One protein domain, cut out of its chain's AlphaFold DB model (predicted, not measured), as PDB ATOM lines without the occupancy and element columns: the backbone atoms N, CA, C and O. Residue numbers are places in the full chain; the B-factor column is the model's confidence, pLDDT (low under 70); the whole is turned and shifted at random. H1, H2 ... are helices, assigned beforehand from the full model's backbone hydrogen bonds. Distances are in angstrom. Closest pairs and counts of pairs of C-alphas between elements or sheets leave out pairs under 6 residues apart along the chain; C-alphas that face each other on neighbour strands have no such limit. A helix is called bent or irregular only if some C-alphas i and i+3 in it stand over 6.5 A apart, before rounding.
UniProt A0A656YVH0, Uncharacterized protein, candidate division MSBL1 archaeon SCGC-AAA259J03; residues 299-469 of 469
ATOM      1  N   ARG A 299     131.375 121.487 128.402       36.03
ATOM      2  CA  ARG A 299     131.415 120.710 127.158       36.03
ATOM      3  C   ARG A 299     132.309 121.235 126.022       36.03
ATOM      4  O   ARG A 299     133.181 120.476 125.652       36.03
ATOM      5  N   ASP A 300     132.135 122.440 125.465       36.44
ATOM      6  CA  ASP A 300     132.890 122.779 124.231       36.44
ATOM      7  C   ASP A 300     134.374 123.048 124.558       36.44
ATOM      8  O   ASP A 300     135.259 122.616 123.838       36.44
ATOM      9  N   VAL A 301     134.649 123.583 125.752       36.75
ATOM     10  CA  VAL A 301     136.009 123.773 126.304       36.75
ATOM     11  C   VAL A 301     136.693 122.438 126.643       36.75
ATOM     12  O   VAL A 301     137.914 122.377 126.741       36.75
ATOM     13  N   ILE A 302     135.920 121.368 126.858       36.44
ATOM     14  CA  ILE A 302     136.426 120.037 127.217       36.44
ATOM     15  C   ILE A 302     136.498 119.109 125.994       36.44
ATOM     16  O   ILE A 302     137.473 118.368 125.882       36.44
ATOM     17  N   GLU A 303     135.554 119.192 125.044       37.03
ATOM     18  CA  GLU A 303     135.638 118.526 123.728       37.03
ATOM     19  C   GLU A 303     136.942 118.922 123.001       37.03
ATOM     20  O   GLU A 303     137.540 118.103 122.309       37.03
ATOM     21  N   GLU A 304     137.445 120.136 123.240       39.66
ATOM     22  CA  GLU A 304     138.718 120.670 122.728       39.66
ATOM     23  C   GLU A 304     139.984 120.095 123.404       39.66
ATOM     24  O   GLU A 304     141.093 120.322 122.928       39.66
ATOM     25  N   THR A 305     139.848 119.335 124.498       36.16
ATOM     26  CA  THR A 305     140.980 118.721 125.230       36.16
ATOM     27  C   THR A 305     141.215 117.248 124.885       36.16
ATOM     28  O   THR A 305     142.063 116.611 125.503       36.16
ATOM     29  N   GLY A 306     140.448 116.680 123.946       32.31
ATOM     30  CA  GLY A 306     140.497 115.248 123.619       32.31
ATOM     31  C   GLY A 306     139.897 114.334 124.697       32.31
ATOM     32  O   GLY A 306     139.820 113.122 124.504       32.31
ATOM     33  N   ILE A 307     139.429 114.900 125.813       34.50
ATOM     34  CA  ILE A 307     138.708 114.184 126.861       34.50
ATOM     35  C   ILE A 307     137.225 114.200 126.497       34.50
ATOM     36  O   ILE A 307     136.687 115.262 126.174       34.50
ATOM     37  N   ASP A 308     136.543 113.052 126.568       39.03
ATOM     38  CA  ASP A 308     135.090 113.035 126.407       39.03
ATOM     39  C   ASP A 308     134.490 114.027 127.433       39.03
ATOM     40  O   ASP A 308     134.642 113.844 128.646       39.03
ATOM     41  N   PRO A 309     133.804 115.100 127.004       37.47
ATOM     42  CA  PRO A 309     133.156 116.051 127.912       37.47
ATOM     43  C   PRO A 309     132.105 115.405 128.818       37.47
ATOM     44  O   PRO A 309     131.653 116.022 129.783       37.47
ATOM     45  N   TRP A 310     131.672 114.186 128.493       40.06
ATOM     46  CA  TRP A 310     130.789 113.367 129.309       40.06
ATOM     47  C   TRP A 310     131.534 112.532 130.356       40.06
ATOM     48  O   TRP A 310     130.882 112.002 131.258       40.06
ATOM     49  N   GLU A 311     132.861 112.446 130.260       37.56
ATOM     50  CA  GLU A 311     133.765 111.844 131.242       37.56
ATOM     51  C   GLU A 311     134.396 112.886 132.173       37.56
ATOM     52  O   GLU A 311     134.743 112.546 133.306       37.56
ATOM     53  N   VAL A 312     134.485 114.160 131.763       40.81
ATOM     54  CA  VAL A 312     134.962 115.227 132.654       40.81
ATOM     55  C   VAL A 312     133.842 115.715 133.569       40.81
ATOM     56  O   VAL A 312     132.817 116.226 133.103       40.81
ATOM     57  N   PRO A 313     134.020 115.617 134.894       52.19
ATOM     58  CA  PRO A 313     133.053 116.140 135.837       52.19
ATOM     59  C   PRO A 313     132.900 117.662 135.682       52.19
ATOM     60  O   PRO A 313     133.780 118.433 136.051       52.19
ATOM     61  N   LEU A 314     131.751 118.112 135.165       55.81
ATOM     62  CA  LEU A 314     131.395 119.531 135.158       55.81
ATOM     63  C   LEU A 314     131.082 119.990 136.575       55.81
ATOM     64  O   LEU A 314     129.935 119.879 137.028       55.81
ATOM     65  N   THR A 315     132.090 120.505 137.269       71.94
ATOM     66  CA  THR A 315     131.900 121.005 138.621       71.94
ATOM     67  C   THR A 315     131.410 122.457 138.595       71.94
ATOM     68  O   THR A 315     132.034 123.340 137.994       71.94
ATOM     69  N   PRO A 316     130.258 122.753 139.227       73.00
ATOM     70  CA  PRO A 316     129.719 124.111 139.304       73.00
ATOM     71  C   PRO A 316     130.708 125.138 139.855       73.00
ATOM     72  O   PRO A 316     130.658 126.306 139.474       73.00
ATOM     73  N   LEU A 317     131.621 124.698 140.718       73.94
ATOM     74  CA  LEU A 317     132.640 125.550 141.306       73.94
ATOM     75  C   LEU A 317     133.737 125.955 140.316       73.94
ATOM     76  O   LEU A 317     134.311 127.016 140.486       73.94
ATOM     77  N   ILE A 318     133.973 125.248 139.213       72.69
ATOM     78  CA  ILE A 318     134.797 125.810 138.128       72.69
ATOM     79  C   ILE A 318     133.988 126.844 137.343       72.69
ATOM     80  O   ILE A 318     134.441 127.957 137.074       72.69
ATOM     81  N   ILE A 319     132.755 126.477 136.996       77.25
ATOM     82  CA  ILE A 319     131.919 127.208 136.039       77.25
ATOM     83  C   ILE A 319     131.497 128.580 136.571       77.25
ATOM     84  O   ILE A 319     131.529 129.564 135.827       77.25
ATOM     85  N   ILE A 320     131.062 128.655 137.832       85.00
ATOM     86  CA  ILE A 320     130.501 129.882 138.409       85.00
ATOM     87  C   ILE A 320     131.586 130.966 138.519       85.00
ATOM     88  O   ILE A 320     131.421 132.018 137.897       85.00
ATOM     89  N   PRO A 321     132.718 130.750 139.214       85.25
ATOM     90  CA  PRO A 321     133.753 131.766 139.351       85.25
ATOM     91  C   PRO A 321     134.422 132.091 138.017       85.25
ATOM     92  O   PRO A 321     134.741 133.254 137.796       85.25
ATOM     93  N   ALA A 322     134.593 131.122 137.103       83.31
ATOM     94  CA  ALA A 322     135.219 131.388 135.804       83.31
ATOM     95  C   ALA A 322     134.384 132.355 134.964       83.31
ATOM     96  O   ALA A 322     134.911 133.314 134.404       83.31
ATOM     97  N   ASN A 323     133.066 132.165 134.936       86.00
ATOM     98  CA  ASN A 323     132.178 133.064 134.209       86.00
ATOM     99  C   ASN A 323     132.013 134.425 134.902       86.00
ATOM    100  O   ASN A 323     131.946 135.441 134.213       86.00
ATOM    101  N   LEU A 324     131.997 134.481 136.238       89.38
ATOM    102  CA  LEU A 324     131.975 135.757 136.964       89.38
ATOM    103  C   LEU A 324     133.279 136.548 136.759       89.38
ATOM    104  O   LEU A 324     133.234 137.747 136.481       89.38
ATOM    105  N   GLU A 325     134.434 135.882 136.821       91.62
ATOM    106  CA  GLU A 325     135.736 136.503 136.559       91.62
ATOM    107  C   GLU A 325     135.851 136.988 135.117       91.62
ATOM    108  O   GLU A 325     136.322 138.096 134.869       91.62
ATOM    109  N   ARG A 326     135.361 136.191 134.165       88.62
ATOM    110  CA  ARG A 326     135.283 136.570 132.756       88.62
ATOM    111  C   ARG A 326     134.479 137.853 132.567       88.62
ATOM    112  O   ARG A 326     134.956 138.770 131.907       88.62
ATOM    113  N   VAL A 327     133.286 137.946 133.156       88.69
ATOM    114  CA  VAL A 327     132.449 139.155 133.054       88.69
ATOM    115  C   VAL A 327     133.165 140.370 133.645       88.69
ATOM    116  O   VAL A 327     133.165 141.430 133.016       88.69
ATOM    117  N   ARG A 328     133.830 140.223 134.799       94.44
ATOM    118  CA  ARG A 328     134.648 141.296 135.383       94.44
ATOM    119  C   ARG A 328     135.738 141.760 134.416       94.44
ATOM    120  O   ARG A 328     135.852 142.948 134.141       94.44
ATOM    121  N   LEU A 329     136.527 140.832 133.886       88.38
ATOM    122  CA  LEU A 329     137.636 141.132 132.978       88.38
ATOM    123  C   LEU A 329     137.152 141.800 131.681       88.38
ATOM    124  O   LEU A 329     137.773 142.747 131.203       88.38
ATOM    125  N   MET A 330     135.999 141.385 131.147       87.38
ATOM    126  CA  MET A 330     135.372 142.056 130.001       87.38
ATOM    127  C   MET A 330     135.015 143.515 130.311       87.38
ATOM    128  O   MET A 330     135.195 144.390 129.464       87.38
ATOM    129  N   LYS A 331     134.556 143.817 131.533       89.00
ATOM    130  CA  LYS A 331     134.310 145.205 131.964       89.00
ATOM    131  C   LYS A 331     135.588 146.030 132.094       89.00
ATOM    132  O   LYS A 331     135.531 147.250 131.964       89.00
ATOM    133  N   GLU A 332     136.725 145.383 132.325       91.62
ATOM    134  CA  GLU A 332     138.049 146.019 132.322       91.62
ATOM    135  C   GLU A 332     138.583 146.272 130.904       91.62
ATOM    136  O   GLU A 332     139.669 146.823 130.741       91.62
ATOM    137  N   GLY A 333     137.801 145.930 129.876       87.19
ATOM    138  CA  GLY A 333     138.114 146.195 128.476       87.19
ATOM    139  C   GLY A 333     138.824 145.045 127.771       87.19
ATOM    140  O   GLY A 333     139.214 145.210 126.615       87.19
ATOM    141  N   LEU A 334     138.984 143.889 128.423       79.25
ATOM    142  CA  LEU A 334     139.496 142.700 127.747       79.25
ATOM    143  C   LEU A 334     138.457 142.198 126.742       79.25
ATOM    144  O   LEU A 334     137.248 142.241 126.989       79.25
ATOM    145  N   SER A 335     138.939 141.678 125.612       78.56
ATOM    146  CA  SER A 335     138.073 140.941 124.699       78.56
ATOM    147  C   SER A 335     137.485 139.725 125.417       78.56
ATOM    148  O   SER A 335     138.061 139.200 126.371       78.56
ATOM    149  N   GLU A 336     136.326 139.270 124.957       73.25
ATOM    150  CA  GLU A 336     135.635 138.121 125.539       73.25
ATOM    151  C   GLU A 336     136.542 136.884 125.664       73.25
ATOM    152  O   GLU A 336     136.514 136.207 126.696       73.25
ATOM    153  N   THR A 337     137.345 136.617 124.631       60.84
ATOM    154  CA  THR A 337     138.299 135.507 124.588       60.84
ATOM    155  C   THR A 337     139.399 135.688 125.629       60.84
ATOM    156  O   THR A 337     139.584 134.820 126.476       60.84
ATOM    157  N   VAL A 338     140.075 136.841 125.646       66.38
ATOM    158  CA  VAL A 338     141.185 137.099 126.584       66.38
ATOM    159  C   VAL A 338     140.693 137.085 128.034       66.38
ATOM    160  O   VAL A 338     141.350 136.528 128.915       66.38
ATOM    161  N   ALA A 339     139.508 137.643 128.288       74.00
ATOM    162  CA  ALA A 339     138.860 137.619 129.593       74.00
ATOM    163  C   ALA A 339     138.547 136.191 130.059       74.00
ATOM    164  O   ALA A 339     138.767 135.854 131.221       74.00
ATOM    165  N   PHE A 340     138.045 135.345 129.160       75.88
ATOM    166  CA  PHE A 340     137.763 133.949 129.474       75.88
ATOM    167  C   PHE A 340     139.036 133.176 129.803       75.88
ATOM    168  O   PHE A 340     139.099 132.503 130.830       75.88
ATOM    169  N   MET A 341     140.068 133.334 128.979       61.81
ATOM    170  CA  MET A 341     141.328 132.630 129.180       61.81
ATOM    171  C   MET A 341     142.008 133.036 130.474       61.81
ATOM    172  O   MET A 341     142.387 132.185 131.273       61.81
ATOM    173  N   THR A 342     142.056 134.336 130.745       75.69
ATOM    174  CA  THR A 342     142.594 134.859 132.004       75.69
ATOM    175  C   THR A 342     141.805 134.335 133.210       75.69
ATOM    176  O   THR A 342     142.386 134.062 134.263       75.69
ATOM    177  N   ALA A 343     140.485 134.156 133.081       82.69
ATOM    178  CA  ALA A 343     139.670 133.548 134.127       82.69
ATOM    179  C   ALA A 343     140.011 132.061 134.340       82.69
ATOM    180  O   ALA A 343     140.185 131.641 135.485       82.69
ATOM    181  N   LEU A 344     140.153 131.275 133.267       75.62
ATOM    182  CA  LEU A 344     140.518 129.857 133.358       75.62
ATOM    183  C   LEU A 344     141.921 129.647 133.922       75.62
ATOM    184  O   LEU A 344     142.083 128.844 134.833       75.62
ATOM    185  N   GLU A 345     142.916 130.397 133.455       71.00
ATOM    186  CA  GLU A 345     144.294 130.305 133.957       71.00
ATOM    187  C   GLU A 345     144.378 130.585 135.461       71.00
ATOM    188  O   GLU A 345     145.209 130.028 136.177       71.00
ATOM    189  N   LYS A 346     143.476 131.431 135.959       81.88
ATOM    190  CA  LYS A 346     143.384 131.767 137.374       81.88
ATOM    191  C   LYS A 346     142.669 130.705 138.207       81.88
ATOM    192  O   LYS A 346     143.030 130.506 139.364       81.88
ATOM    193  N   ILE A 347     141.622 130.089 137.663       80.94
ATOM    194  CA  ILE A 347     140.676 129.262 138.430       80.94
ATOM    195  C   ILE A 347     140.945 127.769 138.246       80.94
ATOM    196  O   ILE A 347     140.831 127.013 139.209       80.94
ATOM    197  N   GLY A 348     141.366 127.349 137.053       72.75
ATOM    198  CA  GLY A 348     141.653 125.959 136.698       72.75
ATOM    199  C   GLY A 348     142.629 125.278 137.662       72.75
ATOM    200  O   GLY A 348     142.252 124.274 138.269       72.75
ATOM    201  N   PRO A 349     143.831 125.835 137.914       74.38
ATOM    202  CA  PRO A 349     144.791 125.224 138.837       74.38
ATOM    203  C   PRO A 349     144.262 125.073 140.270       74.38
ATOM    204  O   PRO A 349     144.567 124.090 140.947       74.38
ATOM    205  N   ALA A 350     143.461 126.034 140.743       75.19
ATOM    206  CA  ALA A 350     142.845 125.967 142.065       75.19
ATOM    207  C   ALA A 350     141.754 124.888 142.128       75.19
ATOM    208  O   ALA A 350     141.633 124.200 143.136       75.19
ATOM    209  N   ALA A 351     141.000 124.700 141.046       73.50
ATOM    210  CA  ALA A 351     139.981 123.666 140.971       73.50
ATOM    211  C   ALA A 351     140.559 122.247 140.874       73.50
ATOM    212  O   ALA A 351     140.044 121.337 141.512       73.50
ATOM    213  N   VAL A 352     141.672 122.054 140.161       65.81
ATOM    214  CA  VAL A 352     142.388 120.764 140.151       65.81
ATOM    215  C   VAL A 352     142.832 120.375 141.566       65.81
ATOM    216  O   VAL A 352     142.747 119.213 141.957       65.81
ATOM    217  N   LYS A 353     143.278 121.348 142.367       70.06
ATOM    218  CA  LYS A 353     143.631 121.117 143.776       70.06
ATOM    219  C   LYS A 353     142.418 120.835 144.650       70.06
ATOM    220  O   LYS A 353     142.511 119.972 145.519       70.06
ATOM    221  N   LEU A 354     141.291 121.491 144.377       74.75
ATOM    222  CA  LEU A 354     140.027 121.206 145.048       74.75
ATOM    223  C   LEU A 354     139.602 119.742 144.845       74.75
ATOM    224  O   LEU A 354     139.271 119.077 145.820       74.75
ATOM    225  N   GLU A 355     139.707 119.203 143.625       67.69
ATOM    226  CA  GLU A 355     139.449 117.774 143.349       67.69
ATOM    227  C   GLU A 355     140.395 116.836 144.118       67.69
ATOM    228  O   GLU A 355     140.025 115.725 144.495       67.69
ATOM    229  N   ALA A 356     141.618 117.290 144.401       70.88
ATOM    230  CA  ALA A 356     142.574 116.571 145.242       70.88
ATOM    231  C   ALA A 356     142.315 116.740 146.757       70.88
ATOM    232  O   ALA A 356     143.093 116.230 147.568       70.88
ATOM    233  N   GLY A 357     141.244 117.442 147.150       75.50
ATOM    234  CA  GLY A 357     140.871 117.722 148.539       75.50
ATOM    235  C   GLY A 357     141.605 118.909 149.175       75.50
ATOM    236  O   GLY A 357     141.567 119.061 150.395       75.50
ATOM    237  N   ASP A 358     142.298 119.738 148.388       81.19
ATOM    238  CA  ASP A 358     142.947 120.967 148.857       81.19
ATOM    239  C   ASP A 358     142.123 122.206 148.482       81.19
ATOM    240  O   ASP A 358     142.241 122.778 147.397       81.19
ATOM    241  N   GLU A 359     141.308 122.657 149.431       86.75
ATOM    242  CA  GLU A 359     140.448 123.835 149.291       86.75
ATOM    243  C   GLU A 359     141.209 125.168 149.412       86.75
ATOM    244  O   GLU A 359     140.676 126.227 149.066       86.75
ATOM    245  N   SER A 360     142.457 125.161 149.898       87.88
ATOM    246  CA  SER A 360     143.153 126.374 150.361       87.88
ATOM    247  C   SER A 360     143.349 127.432 149.273       87.88
ATOM    248  O   SER A 360     143.363 128.631 149.560       87.88
ATOM    249  N   GLN A 361     143.483 126.999 148.019       82.38
ATOM    250  CA  GLN A 361     143.653 127.889 146.867       82.38
ATOM    251  C   GLN A 361     142.324 128.333 146.262       82.38
ATOM    252  O   GLN A 361     142.272 129.350 145.572       82.38
ATOM    253  N   PHE A 362     141.258 127.583 146.532       85.12
ATOM    254  CA  PHE A 362     139.950 127.804 145.945       85.12
ATOM    255  C   PHE A 362     139.061 128.701 146.819       85.12
ATOM    256  O   PHE A 362     138.369 129.575 146.296       85.12
ATOM    257  N   LEU A 363     139.147 128.587 148.148       86.81
ATOM    258  CA  LEU A 363     138.400 129.448 149.078       86.81
ATOM    259  C   LEU A 363     138.617 130.957 148.829       86.81
ATOM    260  O   LEU A 363     137.626 131.678 148.752       86.81
ATOM    261  N   PRO A 364     139.843 131.471 148.583       88.81
ATOM    262  CA  PRO A 364     140.036 132.886 148.251       88.81
ATOM    263  C   PRO A 364     139.356 133.327 146.944       88.81
ATOM    264  O   PRO A 364     139.033 134.507 146.773       88.81
ATOM    265  N   ILE A 365     139.165 132.402 145.996       87.06
ATOM    266  CA  ILE A 365     138.446 132.660 144.741       87.06
ATOM    267  C   ILE A 365     136.953 132.787 145.036       87.06
ATOM    268  O   ILE A 365     136.329 133.740 144.572       87.06
ATOM    269  N   LEU A 366     136.391 131.883 145.844       85.06
ATOM    270  CA  LEU A 366     135.005 131.995 146.302       85.06
ATOM    271  C   LEU A 366     134.774 133.271 147.111       85.06
ATOM    272  O   LEU A 366     133.830 134.001 146.818       85.06
ATOM    273  N   ASP A 367     135.668 133.597 148.044       86.06
ATOM    274  CA  ASP A 367     135.592 134.807 148.868       86.06
ATOM    275  C   ASP A 367     135.511 136.079 148.025       86.06
ATOM    276  O   ASP A 367     134.738 136.987 148.339       86.06
ATOM    277  N   ARG A 368     136.247 136.137 146.909       86.69
ATOM    278  CA  ARG A 368     136.204 137.269 145.972       86.69
ATOM    279  C   ARG A 368     134.806 137.502 145.397       86.69
ATOM    280  O   ARG A 368     134.410 138.655 145.251       86.69
ATOM    281  N   TYR A 369     134.073 136.438 145.074       88.06
ATOM    282  CA  TYR A 369     132.707 136.530 144.538       88.06
ATOM    283  C   TYR A 369     131.628 136.324 145.605       88.06
ATOM    284  O   TYR A 369     130.442 136.385 145.283       88.06
ATOM    285  N   SER A 370     132.009 136.126 146.870       82.81
ATOM    286  CA  SER A 370     131.094 135.809 147.972       82.81
ATOM    287  C   SER A 370     129.990 136.849 148.128       82.81
ATOM    288  O   SER A 370     128.842 136.488 148.362       82.81
ATOM    289  N   GLN A 371     130.292 138.134 147.918       83.75
ATOM    290  CA  GLN A 371     129.286 139.195 147.958       83.75
ATOM    291  C   GLN A 371     128.241 139.032 146.848       83.75
ATOM    292  O   GLN A 371     127.048 139.139 147.118       83.75
ATOM    293  N   VAL A 372     128.673 138.762 145.614       86.44
ATOM    294  CA  VAL A 372     127.788 138.563 144.454       86.44
ATOM    295  C   VAL A 372     126.912 137.331 144.650       86.44
ATOM    296  O   VAL A 372     125.704 137.366 144.411       86.44
ATOM    297  N   ILE A 373     127.530 136.253 145.128       86.25
ATOM    298  CA  ILE A 373     126.888 134.979 145.434       86.25
ATOM    299  C   ILE A 373     125.836 135.169 146.533       86.25
ATOM    300  O   ILE A 373     124.666 134.876 146.298       86.25
ATOM    301  N   ARG A 374     126.209 135.740 147.687       85.62
ATOM    302  CA  ARG A 374     125.294 135.998 148.813       85.62
ATOM    303  C   ARG A 374     124.156 136.925 148.421       85.62
ATOM    304  O   ARG A 374     123.003 136.595 148.652       85.62
ATOM    305  N   MET A 375     124.455 138.029 147.735       86.00
ATOM    306  CA  MET A 375     123.426 138.952 147.250       86.00
ATOM    307  C   MET A 375     122.413 138.249 146.337       86.00
ATOM    308  O   MET A 375     121.223 138.557 146.392       86.00
ATOM    309  N   SER A 376     122.867 137.301 145.517       87.88
ATOM    310  CA  SER A 376     121.988 136.512 144.651       87.88
ATOM    311  C   SER A 376     121.141 135.520 145.456       87.88
ATOM    312  O   SER A 376     119.935 135.447 145.236       87.88
ATOM    313  N   LEU A 377     121.739 134.800 146.406       90.50
ATOM    314  CA  LEU A 377     121.051 133.822 147.257       90.50
ATOM    315  C   LEU A 377     120.014 134.488 148.180       90.50
ATOM    316  O   LEU A 377     118.839 134.113 148.149       90.50
ATOM    317  N   ASP A 378     120.403 135.552 148.889       88.69
ATOM    318  CA  ASP A 378     119.543 136.329 149.793       88.69
ATOM    319  C   ASP A 378     118.310 136.880 149.068       88.69
ATOM    320  O   ASP A 378     117.185 136.835 149.573       88.69
ATOM    321  N   ARG A 379     118.499 137.386 147.842       88.94
ATOM    322  CA  ARG A 379     117.423 137.971 147.026       88.94
ATOM    323  C   ARG A 379     116.350 136.951 146.650       88.94
ATOM    324  O   ARG A 379     115.202 137.341 146.423       88.94
ATOM    325  N   PHE A 380     116.704 135.670 146.603       89.00
ATOM    326  CA  PHE A 380     115.770 134.577 146.346       89.00
ATOM    327  C   PHE A 380     115.404 133.776 147.598       89.00
ATOM    328  O   PHE A 380     114.658 132.804 147.482       89.00
ATOM    329  N   GLY A 381     115.845 134.230 148.777       89.25
ATOM    330  CA  GLY A 381     115.524 133.622 150.064       89.25
ATOM    331  C   GLY A 381     116.146 132.243 150.261       89.25
ATOM    332  O   GLY A 381     115.524 131.428 150.927       89.25
ATOM    333  N   LEU A 382     117.311 131.990 149.655       90.56
ATOM    334  CA  LEU A 382     118.057 130.740 149.792       90.56
ATOM    335  C   LEU A 382     119.125 130.909 150.880       90.56
ATOM    336  O   LEU A 382     120.103 131.624 150.666       90.56
ATOM    337  N   ASP A 383     118.944 130.263 152.032       90.81
ATOM    338  CA  ASP A 383     119.857 130.374 153.185       90.81
ATOM    339  C   ASP A 383     120.957 129.304 153.127       90.81
ATOM    340  O   ASP A 383     120.921 128.291 153.827       90.81
ATOM    341  N   ILE A 384     121.901 129.483 152.199       87.88
ATOM    342  CA  ILE A 384     123.033 128.571 151.993       87.88
ATOM    343  C   ILE A 384     124.325 129.371 151.868       87.88
ATOM    344  O   ILE A 384     124.388 130.341 151.116       87.88
ATOM    345  N   ASP A 385     125.380 128.909 152.537       86.81
ATOM    346  CA  ASP A 385     126.744 129.374 152.291       86.81
ATOM    347  C   ASP A 385     127.495 128.344 151.420       86.81
ATOM    348  O   ASP A 385     127.806 127.250 151.899       86.81
ATOM    349  N   PRO A 386     127.801 128.649 150.140       83.56
ATOM    350  CA  PRO A 386     128.527 127.720 149.268       83.56
ATOM    351  C   PRO A 386     129.918 127.335 149.777       83.56
ATOM    352  O   PRO A 386     130.422 126.285 149.397       83.56
ATOM    353  N   SER A 387     130.530 128.160 150.631       83.44
ATOM    354  CA  SER A 387     131.826 127.871 151.255       83.44
ATOM    355  C   SER A 387     131.712 126.750 152.290       83.44
ATOM    356  O   SER A 387     132.627 125.949 152.428       83.44
ATOM    357  N   GLU A 388     130.588 126.684 153.012       86.69
ATOM    358  CA  GLU A 388     130.326 125.645 154.020       86.69
ATOM    359  C   GLU A 388     129.806 124.338 153.401       86.69
ATOM    360  O   GLU A 388     129.842 123.298 154.052       86.69
ATOM    361  N   GLN A 389     129.332 124.387 152.151       86.88
ATOM    362  CA  GLN A 389     128.804 123.246 151.388       86.88
ATOM    363  C   GLN A 389     129.593 123.023 150.090       86.88
ATOM    364  O   GLN A 389     129.024 122.753 149.023       86.88
ATOM    365  N   ILE A 390     130.912 123.223 150.157       83.69
ATOM    366  CA  ILE A 390     131.779 123.229 148.980       83.69
ATOM    367  C   ILE A 390     131.737 121.881 148.255       83.69
ATOM    368  O   ILE A 390     131.568 121.858 147.038       83.69
ATOM    369  N   ASP A 391     131.752 120.767 148.986       82.38
ATOM    370  CA  ASP A 391     131.674 119.415 148.429       82.38
ATOM    371  C   ASP A 391     130.360 119.191 147.669       82.38
ATOM    372  O   ASP A 391     130.338 118.658 146.556       82.38
ATOM    373  N   GLU A 392     129.235 119.622 148.236       85.56
ATOM    374  CA  GLU A 392     127.919 119.500 147.623       85.56
ATOM    375  C   GLU A 392     127.771 120.364 146.370       85.56
ATOM    376  O   GLU A 392     127.177 119.919 145.376       85.56
ATOM    377  N   PHE A 393     128.321 121.578 146.397       82.50
ATOM    378  CA  PHE A 393     128.371 122.445 145.227       82.50
ATOM    379  C   PHE A 393     129.309 121.904 144.156       82.50
ATOM    380  O   PHE A 393     128.973 122.003 142.976       82.50
ATOM    381  N   ASN A 394     130.432 121.299 144.549       81.44
ATOM    382  CA  ASN A 394     131.409 120.738 143.627       81.44
ATOM    383  C   ASN A 394     130.905 119.462 142.942       81.44
ATOM    384  O   ASN A 394     131.415 119.104 141.885       81.44
ATOM    385  N   LYS A 395     129.861 118.801 143.479       82.75
ATOM    386  CA  LYS A 395     129.282 117.597 142.861       82.75
ATOM    387  C   LYS A 395     128.991 117.826 141.370       82.75
ATOM    388  O   LYS A 395     128.176 118.710 141.049       82.75
ATOM    389  N   PRO A 396     129.568 117.001 140.481       77.12
ATOM    390  CA  PRO A 396     129.417 117.162 139.043       77.12
ATOM    391  C   PRO A 396     127.952 117.152 138.614       77.12
ATOM    392  O   PRO A 396     127.107 116.489 139.227       77.12
ATOM    393  N   LEU A 397     127.630 117.892 137.557       73.50
ATOM    394  CA  LEU A 397     126.295 117.833 136.966       73.50
ATOM    395  C   LEU A 397     126.088 116.498 136.232       73.50
ATOM    396  O   LEU A 397     126.881 116.169 135.352       73.50
ATOM    397  N   PRO A 398     124.991 115.761 136.499       79.31
ATOM    398  CA  PRO A 398     124.604 114.638 135.653       79.31
ATOM    399  C   PRO A 398     124.397 115.079 134.195       79.31
ATOM    400  O   PRO A 398     123.920 116.188 133.930       79.31
ATOM    401  N   LYS A 399     124.711 114.191 133.246       71.12
ATOM    402  CA  LYS A 399     124.670 114.431 131.789       71.12
ATOM    403  C   LYS A 399     123.360 115.065 131.298       71.12
ATOM    404  O   LYS A 399     123.376 116.004 130.504       71.12
ATOM    405  N   ASP A 400     122.216 114.603 131.795       75.62
ATOM    406  CA  ASP A 400     120.900 115.145 131.442       75.62
ATOM    407  C   ASP A 400     120.681 116.576 131.972       75.62
ATOM    408  O   ASP A 400     120.058 117.403 131.299       75.62
ATOM    409  N   LYS A 401     121.237 116.899 133.145       82.81
ATOM    410  CA  LYS A 401     121.174 118.238 133.750       82.81
ATOM    411  C   LYS A 401     122.096 119.226 133.054       82.81
ATOM    412  O   LYS A 401     121.669 120.346 132.783       82.81
ATOM    413  N   ALA A 402     123.307 118.799 132.702       72.19
ATOM    414  CA  ALA A 402     124.227 119.597 131.895       72.19
ATOM    415  C   ALA A 402     123.594 119.981 130.546       72.19
ATOM    416  O   ALA A 402     123.636 121.146 130.146       72.19
ATOM    417  N   LYS A 403     122.915 119.027 129.889       73.12
ATOM    418  CA  LYS A 403     122.164 119.285 128.653       73.12
ATOM    419  C   LYS A 403     121.045 120.312 128.857       73.12
ATOM    420  O   LYS A 403     120.961 121.268 128.096       73.12
ATOM    421  N   SER A 404     120.223 120.148 129.897       75.00
ATOM    422  CA  SER A 404     119.142 121.102 130.203       75.00
ATOM    423  C   SER A 404     119.664 122.520 130.451       75.00
ATOM    424  O   SER A 404     119.077 123.488 129.976       75.00
ATOM    425  N   TRP A 405     120.777 122.652 131.175       81.88
ATOM    426  CA  TRP A 405     121.406 123.946 131.437       81.88
ATOM    427  C   TRP A 405     121.935 124.608 130.151       81.88
ATOM    428  O   TRP A 405     121.706 125.798 129.937       81.88
ATOM    429  N   SER A 406     122.552 123.834 129.252       71.50
ATOM    430  CA  SER A 406     123.008 124.311 127.934       71.50
ATOM    431  C   SER A 406     121.851 124.820 127.059       71.50
ATOM    432  O   SER A 406     121.911 125.925 126.518       71.50
ATOM    433  N   GLU A 407     120.752 124.060 126.977       75.12
ATOM    434  CA  GLU A 407     119.555 124.438 126.209       75.12
ATOM    435  C   GLU A 407     118.940 125.757 126.706       75.12
ATOM    436  O   GLU A 407     118.553 126.618 125.908       75.12
ATOM    437  N   ILE A 408     118.896 125.942 128.028       72.81
ATOM    438  CA  ILE A 408     118.459 127.188 128.668       72.81
ATOM    439  C   ILE A 408     119.379 128.344 128.285       72.81
ATOM    440  O   ILE A 408     118.916 129.410 127.874       72.81
ATOM    441  N   GLY A 409     120.687 128.119 128.347       71.06
ATOM    442  CA  GLY A 409     121.658 129.104 127.914       71.06
ATOM    443  C   GLY A 409     121.415 129.572 126.469       71.06
ATOM    444  O   GLY A 409     121.348 130.777 126.210       71.06
ATOM    445  N   GLN A 410     121.260 128.644 125.522       68.62
ATOM    446  CA  GLN A 410     121.046 128.979 124.106       68.62
ATOM    447  C   GLN A 410     119.771 129.797 123.868       68.62
ATOM    448  O   GLN A 410     119.669 130.552 122.896       68.62
ATOM    449  N   ARG A 411     118.763 129.637 124.731       75.56
ATOM    450  CA  ARG A 411     117.565 130.477 124.709       75.56
ATOM    451  C   ARG A 411     117.894 131.898 125.164       75.56
ATOM    452  O   ARG A 411     117.534 132.846 124.468       75.56
ATOM    453  N   LEU A 412     118.596 132.038 126.285       72.44
ATOM    454  CA  LEU A 412     118.939 133.325 126.898       72.44
ATOM    455  C   LEU A 412     119.849 134.195 126.035       72.44
ATOM    456  O   LEU A 412     119.674 135.413 125.985       72.44
ATOM    457  N   SER A 413     120.792 133.582 125.320       73.94
ATOM    458  CA  SER A 413     121.731 134.303 124.457       73.94
ATOM    459  C   SER A 413     121.061 135.065 123.313       73.94
ATOM    460  O   SER A 413     121.686 135.924 122.700       73.94
ATOM    461  N   LYS A 414     119.795 134.755 123.006       76.25
ATOM    462  CA  LYS A 414     118.999 135.467 121.995       76.25
ATOM    463  C   LYS A 414     118.378 136.759 122.529       76.25
ATOM    464  O   LYS A 414     117.928 137.576 121.732       76.25
ATOM    465  N   SER A 415     118.298 136.917 123.849       79.25
ATOM    466  CA  SER A 415     117.541 137.987 124.514       79.25
ATOM    467  C   SER A 415     118.373 138.898 125.413       79.25
ATOM    468  O   SER A 415     117.853 139.913 125.872       79.25
ATOM    469  N   LEU A 416     119.626 138.538 125.686       81.38
ATOM    470  CA  LEU A 416     120.515 139.253 126.596       81.38
ATOM    471  C   LEU A 416     121.777 139.709 125.870       81.38
ATOM    472  O   LEU A 416     122.236 139.056 124.929       81.38
ATOM    473  N   GLU A 417     122.355 140.815 126.333       83.81
ATOM    474  CA  GLU A 417     123.688 141.214 125.898       83.81
ATOM    475  C   GLU A 417     124.730 140.199 126.356       83.81
ATOM    476  O   GLU A 417     124.513 139.392 127.259       83.81
ATOM    477  N   ARG A 418     125.908 140.234 125.737       78.88
ATOM    478  CA  ARG A 418     126.906 139.190 125.940       78.88
ATOM    479  C   ARG A 418     127.353 139.011 127.406       78.88
ATOM    480  O   ARG A 418     127.301 137.875 127.880       78.88
ATOM    481  N   PRO A 419     127.714 140.068 128.159       78.94
ATOM    482  CA  PRO A 419     128.085 139.930 129.571       78.94
ATOM    483  C   PRO A 419     126.900 139.529 130.462       78.94
ATOM    484  O   PRO A 419     127.060 138.731 131.382       78.94
ATOM    485  N   GLU A 420     125.704 140.047 130.160       83.81
ATOM    486  CA  GLU A 420     124.448 139.706 130.844       83.81
ATOM    487  C   GLU A 420     124.136 138.217 130.721       83.81
ATOM    488  O   GLU A 420     123.821 137.538 131.701       83.81
ATOM    489  N   PHE A 421     124.262 137.705 129.504       82.25
ATOM    490  CA  PHE A 421     124.059 136.314 129.176       82.25
ATOM    491  C   PHE A 421     125.053 135.417 129.959       82.25
ATOM    492  O   PHE A 421     124.621 134.481 130.636       82.25
ATOM    493  N   ILE A 422     126.354 135.741 129.961       78.69
ATOM    494  CA  ILE A 422     127.385 134.968 130.685       78.69
ATOM    495  C   ILE A 422     127.113 134.957 132.199       78.69
ATOM    496  O   ILE A 422     127.121 133.893 132.824       78.69
ATOM    497  N   ALA A 423     126.822 136.121 132.789       84.38
ATOM    498  CA  ALA A 423     126.498 136.228 134.210       84.38
ATOM    499  C   ALA A 423     125.232 135.429 134.567       84.38
ATOM    500  O   ALA A 423     125.208 134.715 135.568       84.38
ATOM    501  N   THR A 424     124.201 135.473 133.719       85.12
ATOM    502  CA  THR A 424     122.960 134.703 133.913       85.12
ATOM    503  C   THR A 424     123.219 133.195 133.878       85.12
ATOM    504  O   THR A 424     122.663 132.452 134.689       85.12
ATOM    505  N   GLY A 425     124.099 132.724 132.989       83.88
ATOM    506  CA  GLY A 425     124.517 131.321 132.937       83.88
ATOM    507  C   GLY A 425     125.131 130.843 134.257       83.88
ATOM    508  O   GLY A 425     124.722 129.806 134.782       83.88
ATOM    509  N   ALA A 426     126.039 131.631 134.838       86.06
ATOM    510  CA  ALA A 426     126.658 131.330 136.130       86.06
ATOM    511  C   ALA A 426     125.640 131.346 137.284       86.06
ATOM    512  O   ALA A 426     125.565 130.403 138.074       86.06
ATOM    513  N   LEU A 427     124.818 132.396 137.360       88.50
ATOM    514  CA  LEU A 427     123.828 132.557 138.426       88.50
ATOM    515  C   LEU A 427     122.732 131.490 138.371       88.50
ATOM    516  O   LEU A 427     122.327 130.980 139.411       88.50
ATOM    517  N   SER A 428     122.266 131.112 137.178       90.50
ATOM    518  CA  SER A 428     121.236 130.077 137.036       90.50
ATOM    519  C   SER A 428     121.698 128.731 137.598       90.50
ATOM    520  O   SER A 428     120.936 128.071 138.304       90.50
ATOM    521  N   LEU A 429     122.961 128.355 137.366       89.88
ATOM    522  CA  LEU A 429     123.552 127.143 137.927       89.88
ATOM    523  C   LEU A 429     123.679 127.228 139.456       89.88
ATOM    524  O   LEU A 429     123.268 126.296 140.151       89.88
ATOM    525  N   LEU A 430     124.198 128.349 139.969       91.12
ATOM    526  CA  LEU A 430     124.335 128.611 141.407       91.12
ATOM    527  C   LEU A 430     122.989 128.464 142.132       91.12
ATOM    528  O   LEU A 430     122.876 127.707 143.095       91.12
ATOM    529  N   LEU A 431     121.964 129.168 141.652       92.62
ATOM    530  CA  LEU A 431     120.644 129.220 142.278       92.62
ATOM    531  C   LEU A 431     119.908 127.886 142.188       92.62
ATOM    532  O   LEU A 431     119.249 127.479 143.144       92.62
ATOM    533  N   ALA A 432     120.032 127.185 141.061       92.69
ATOM    534  CA  ALA A 432     119.416 125.879 140.889       92.69
ATOM    535  C   ALA A 432     120.013 124.846 141.863       92.69
ATOM    536  O   ALA A 432     119.269 124.098 142.500       92.69
ATOM    537  N   LYS A 433     121.342 124.845 142.035       92.06
ATOM    538  CA  LYS A 433     122.039 124.000 143.018       92.06
ATOM    539  C   LYS A 433     121.658 124.358 144.451       92.06
ATOM    540  O   LYS A 433     121.262 123.465 145.193       92.06
ATOM    541  N   ALA A 434     121.697 125.639 144.806       92.94
ATOM    542  CA  ALA A 434     121.288 126.108 146.126       92.94
ATOM    543  C   ALA A 434     119.852 125.669 146.460       92.94
ATOM    544  O   ALA A 434     119.607 125.033 147.479       92.94
ATOM    545  N   ARG A 435     118.900 125.882 145.548       94.44
ATOM    546  CA  ARG A 435     117.508 125.455 145.747       94.44
ATOM    547  C   ARG A 435     117.351 123.941 145.924       94.44
ATOM    548  O   ARG A 435     116.470 123.492 146.660       94.44
ATOM    549  N   ALA A 436     118.147 123.141 145.219       92.94
ATOM    550  CA  ALA A 436     118.126 121.692 145.378       92.94
ATOM    551  C   ALA A 436     118.648 121.269 146.762       92.94
ATOM    552  O   ALA A 436     118.021 120.434 147.414       92.94
ATOM    553  N   LEU A 437     119.733 121.897 147.227       92.69
ATOM    554  CA  LEU A 437     120.337 121.643 148.537       92.69
ATOM    555  C   LEU A 437     119.434 122.065 149.696       92.69
ATOM    556  O   LEU A 437     119.246 121.283 150.622       92.69
ATOM    557  N   GLU A 438     118.794 123.231 149.608       92.19
ATOM    558  CA  GLU A 438     117.827 123.694 150.615       92.19
ATOM    559  C   GLU A 438     116.636 122.730 150.734       92.19
ATOM    560  O   GLU A 438     116.103 122.488 151.813       92.19
ATOM    561  N   GLY A 439     116.230 122.136 149.609       90.69
ATOM    562  CA  GLY A 439     115.197 121.105 149.569       90.69
ATOM    563  C   GLY A 439     115.677 119.700 149.937       90.69
ATOM    564  O   GLY A 439     114.901 118.764 149.737       90.69
ATOM    565  N   GLU A 440     116.931 119.543 150.380       91.25
ATOM    566  CA  GLU A 440     117.598 118.267 150.684       91.25
ATOM    567  C   GLU A 440     117.386 117.206 149.588       91.25
ATOM    568  O   GLU A 440     117.090 116.036 149.846       91.25
ATOM    569  N   ARG A 441     117.480 117.622 148.319       93.62
ATOM    570  CA  ARG A 441     117.154 116.778 147.165       93.62
ATOM    571  C   ARG A 441     118.131 116.959 146.018       93.62
ATOM    572  O   ARG A 441     118.878 117.926 145.930       93.62
ATOM    573  N   GLU A 442     118.066 116.029 145.074       91.19
ATOM    574  CA  GLU A 442     118.808 116.155 143.828       91.19
ATOM    575  C   GLU A 442     118.293 117.312 142.967       91.19
ATOM    576  O   GLU A 442     117.110 117.686 142.989       91.19
ATOM    577  N   LEU A 443     119.221 117.844 142.173       91.44
ATOM    578  CA  LEU A 443     118.982 118.889 141.193       91.44
ATOM    579  C   LEU A 443     118.049 118.393 140.086       91.44
ATOM    580  O   LEU A 443     118.241 117.310 139.531       91.44
ATOM    581  N   ARG A 444     117.057 119.202 139.721       93.12
ATOM    582  CA  ARG A 444     116.059 118.890 138.692       93.12
ATOM    583  C   ARG A 444     116.042 119.955 137.602       93.12
ATOM    584  O   ARG A 444     116.506 121.071 137.787       93.12
ATOM    585  N   GLN A 445     115.450 119.621 136.457       89.50
ATOM    586  CA  GLN A 445     115.284 120.574 135.351       89.50
ATOM    587  C   GLN A 445     114.455 121.804 135.769       89.50
ATOM    588  O   GLN A 445     114.760 122.926 135.376       89.50
ATOM    589  N   GLU A 446     113.445 121.599 136.620       92.38
ATOM    590  CA  GLU A 446     112.597 122.659 137.183       92.38
ATOM    591  C   GLU A 446     113.359 123.670 138.055       92.38
ATOM    592  O   GLU A 446     112.880 124.787 138.248       92.38
ATOM    593  N   ASP A 447     114.544 123.317 138.562       93.94
ATOM    594  CA  ASP A 447     115.384 124.241 139.326       93.94
ATOM    595  C   ASP A 447     116.076 125.253 138.424       93.94
ATOM    596  O   ASP A 447     116.100 126.437 138.752       93.94
ATOM    597  N   PHE A 448     116.568 124.807 137.267       89.88
ATOM    598  CA  PHE A 448     117.164 125.698 136.275       89.88
ATOM    599  C   PHE A 448     116.129 126.646 135.679       89.88
ATOM    600  O   PHE A 448     116.381 127.846 135.610       89.88
ATOM    601  N   GLN A 449     114.952 126.127 135.307       89.50
ATOM    602  CA  GLN A 449     113.873 126.963 134.776       89.50
ATOM    603  C   GLN A 449     113.427 128.005 135.807       89.50
ATOM    604  O   GLN A 449     113.289 129.177 135.483       89.50
ATOM    605  N   TRP A 450     113.265 127.593 137.068       94.44
ATOM    606  CA  TRP A 450     112.945 128.522 138.147       94.44
ATOM    607  C   TRP A 450     114.021 129.593 138.329       94.44
ATOM    608  O   TRP A 450     113.681 130.764 138.453       94.44
ATOM    609  N   ALA A 451     115.301 129.214 138.342       92.06
ATOM    610  CA  ALA A 451     116.395 130.160 138.532       92.06
ATOM    611  C   ALA A 451     116.437 131.195 137.400       92.06
ATOM    612  O   ALA A 451     116.566 132.390 137.652       92.06
ATOM    613  N   GLU A 452     116.274 130.744 136.159       88.56
ATOM    614  CA  GLU A 452     116.203 131.606 134.985       88.56
ATOM    615  C   GLU A 452     115.018 132.569 135.045       88.56
ATOM    616  O   GLU A 452     115.223 133.778 134.938       88.56
ATOM    617  N   ASP A 453     113.802 132.050 135.251       90.31
ATOM    618  CA  ASP A 453     112.585 132.863 135.321       90.31
ATOM    619  C   ASP A 453     112.760 133.965 136.370       90.31
ATOM    620  O   ASP A 453     112.451 135.129 136.128       90.31
ATOM    621  N   ARG A 454     113.363 133.623 137.511       90.88
ATOM    622  CA  ARG A 454     113.650 134.555 138.599       90.88
ATOM    623  C   ARG A 454     114.703 135.607 138.268       90.88
ATOM    624  O   ARG A 454     114.520 136.765 138.648       90.88
ATOM    625  N   ILE A 455     115.781 135.243 137.575       88.50
ATOM    626  CA  ILE A 455     116.796 136.207 137.129       88.50
ATOM    627  C   ILE A 455     116.192 137.161 136.088       88.50
ATOM    628  O   ILE A 455     116.370 138.374 136.194       88.50
ATOM    629  N   LEU A 456     115.426 136.639 135.125       84.94
ATOM    630  CA  LEU A 456     114.798 137.434 134.065       84.94
ATOM    631  C   LEU A 456     113.689 138.358 134.591       84.94
ATOM    632  O   LEU A 456     113.626 139.526 134.201       84.94
ATOM    633  N   GLU A 457     112.844 137.871 135.503       89.50
ATOM    634  CA  GLU A 457     111.842 138.683 136.212       89.50
ATOM    635  C   GLU A 457     112.494 139.813 137.021       89.50
ATOM    636  O   GLU A 457     111.877 140.853 137.257       89.50
ATOM    637  N   ASN A 458     113.749 139.626 137.435       86.69
ATOM    638  CA  ASN A 458     114.490 140.553 138.272       86.69
ATOM    639  C   ASN A 458     115.734 141.094 137.563       86.69
ATOM    640  O   ASN A 458     116.828 141.053 138.115       86.69
ATOM    641  N   ARG A 459     115.578 141.662 136.361       85.81
ATOM    642  CA  ARG A 459     116.705 142.227 135.590       85.81
ATOM    643  C   ARG A 459     117.580 143.209 136.385       85.81
ATOM    644  O   ARG A 459     118.788 143.242 136.192       85.81
ATOM    645  N   ALA A 460     116.999 143.938 137.340       85.12
ATOM    646  CA  ALA A 460     117.753 144.800 138.252       85.12
ATOM    647  C   ALA A 460     118.812 144.037 139.075       85.12
ATOM    648  O   ALA A 460     119.876 144.582 139.335       85.12
ATOM    649  N   LEU A 461     118.554 142.779 139.458       83.94
ATOM    650  CA  LEU A 461     119.562 141.921 140.086       83.94
ATOM    651  C   LEU A 461     120.747 141.685 139.148       83.94
ATOM    652  O   LEU A 461     121.884 141.755 139.596       83.94
ATOM    653  N   LEU A 462     120.493 141.406 137.868       85.69
ATOM    654  CA  LEU A 462     121.558 141.166 136.897       85.69
ATOM    655  C   LEU A 462     122.429 142.416 136.724       85.69
ATOM    656  O   LEU A 462     123.653 142.317 136.758       85.69
ATOM    657  N   ASP A 463     121.804 143.592 136.649       86.69
ATOM    658  CA  ASP A 463     122.513 144.874 136.617       86.69
ATOM    659  C   ASP A 463     123.346 145.102 137.886       86.69
ATOM    660  O   ASP A 463     124.482 145.571 137.802       86.69
ATOM    661  N   ASP A 464     122.793 144.796 139.064       87.31
ATOM    662  CA  ASP A 464     123.483 144.932 140.352       87.31
ATOM    663  C   ASP A 464     124.690 143.981 140.429       87.31
ATOM    664  O   ASP A 464     125.785 144.404 140.803       87.31
ATOM    665  N   VAL A 465     124.515 142.724 140.006       85.75
ATOM    666  CA  VAL A 465     125.585 141.720 139.927       85.75
ATOM    667  C   VAL A 465     126.684 142.196 138.986       85.75
ATOM    668  O   VAL A 465     127.836 142.297 139.401       85.75
ATOM    669  N   ILE A 466     126.342 142.568 137.754       87.25
ATOM    670  CA  ILE A 466     127.326 143.030 136.772       87.25
ATOM    671  C   ILE A 466     128.034 144.286 137.267       87.25
ATOM    672  O   ILE A 466     129.226 144.419 137.034       87.25
ATOM    673  N   LYS A 467     127.359 145.210 137.960       88.25
ATOM    674  CA  LYS A 467     128.008 146.392 138.557       88.25
ATOM    675  C   LYS A 467     128.982 146.037 139.675       88.25
ATOM    676  O   LYS A 467     129.973 146.747 139.819       88.25
ATOM    677  N   SER A 468     128.680 145.001 140.455       86.06
ATOM    678  CA  SER A 468     129.508 144.544 141.577       86.06
ATOM    679  C   SER A 468     130.716 143.696 141.169       86.06
ATOM    680  O   SER A 468     131.661 143.606 141.951       86.06
ATOM    681  N   LEU A 469     130.682 143.105 139.969       87.06
ATOM    682  CA  LEU A 469     131.838 142.508 139.296       87.06
ATOM    683  C   LEU A 469     132.742 143.613 138.758       87.06
ATOM    684  O   LEU A 469     133.951 143.563 139.048       87.06
TER     685      LEU A 469
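Overview. This is residues 299 to 469 of the 469 residues of an uncharacterized protein of candidate division MSBL1 archaeon SCGC-AAA259J03 (UniProt A0A656YVH0). What does the model look like? It is a compact, rounded body of helices built round the long helix H7 in its core. H2 runs beside H7 and H3 folds back along H2 as a hairpin, while H8 crosses H7 on the side away from H2; H6 covers another side, H4 and H9 run across H7, and H1 lies at the outside. What are its numbers? The printed part has 171 residues with nine named helices, H1 to H9 in chain order, and no named strand, and its class is all helix. The radius of gyration of the C-alphas is 14.9 A, and the spans are 41 by 38 by 29 A.

Arrangement. How do the first helices stand? H1, residues 299 to 303, touches no helix. H2, residues 316 to 331, and H3, residues 336 to 355, touch as a helical hairpin at a shallow tilt of 29 degrees, opposite ways, with the C-alphas of Arg 326 and Phe 340 closest at 4.9 A. What follows them? H4, residues 363 to 379, touches H2 about perpendicular, at 88 degrees, with residues 365 to 369 alone; the closest C-alphas, of Pro 321 and Leu 366, are 7.1 A apart. H5, residues 390 to 394, touches H2, with the C-alphas of Leu 317 and Asn 394 closest at 5.5 A. Which helix is the hub? It is H7, residues 418 to 438, which touches H2 at a shallow tilt of 28 degrees, opposite ways, with the C-alphas of Ile 320 and Ala 426 closest at 4.7 A. H7 forms a helical hairpin with H6, residues 399 to 412, with the C-alphas of Gly 409 and Gly 425 closest at 6.2 A, and touches H8, residues 445 to 457, at a steep tilt of 51 degrees, with those of Ala 432 and Asp 447 closest at 4.6 A. H9, residues 459 to 468, touches H4, with the C-alphas of Val 372 and Val 465 closest at 5.9 A. Are the backbones complete? Every O i to N i+4 pair is within hydrogen-bond range in H1, H5, H6, H7, H8 and H9, against 11 of 12 in H2, 14 of 16 in H3 and 10 of 13 in H4.

Along the chain. Where are the anchors? C-alpha 299 of H1 is at (131.415, 120.710, 127.158), and C-alpha 468 of H9 is at (129.508, 144.544, 141.577). How long are the longer helices? From first to last C-alpha H7 measures 30.5 A, H3 27.3 A, H2 22.8 A and H4 22.7 A. Are any irregular? H4 is, with C-alphas 368 and 371 7.5 A apart, and H3 only just, with C-alphas 346 and 349 6.9 A apart.

Size, cuts and confidence. How far does it reach? The two C-alphas farthest apart, of Gly 333 and Glu 440, are 41.2 A apart. Is it whole? The printed part has no cut, and the link from H1 to H2, 12 residues, is long. Where is confidence low? The mean pLDDT of the printed part is 79.1, and residues 299 to 314 are among the 22 under 70.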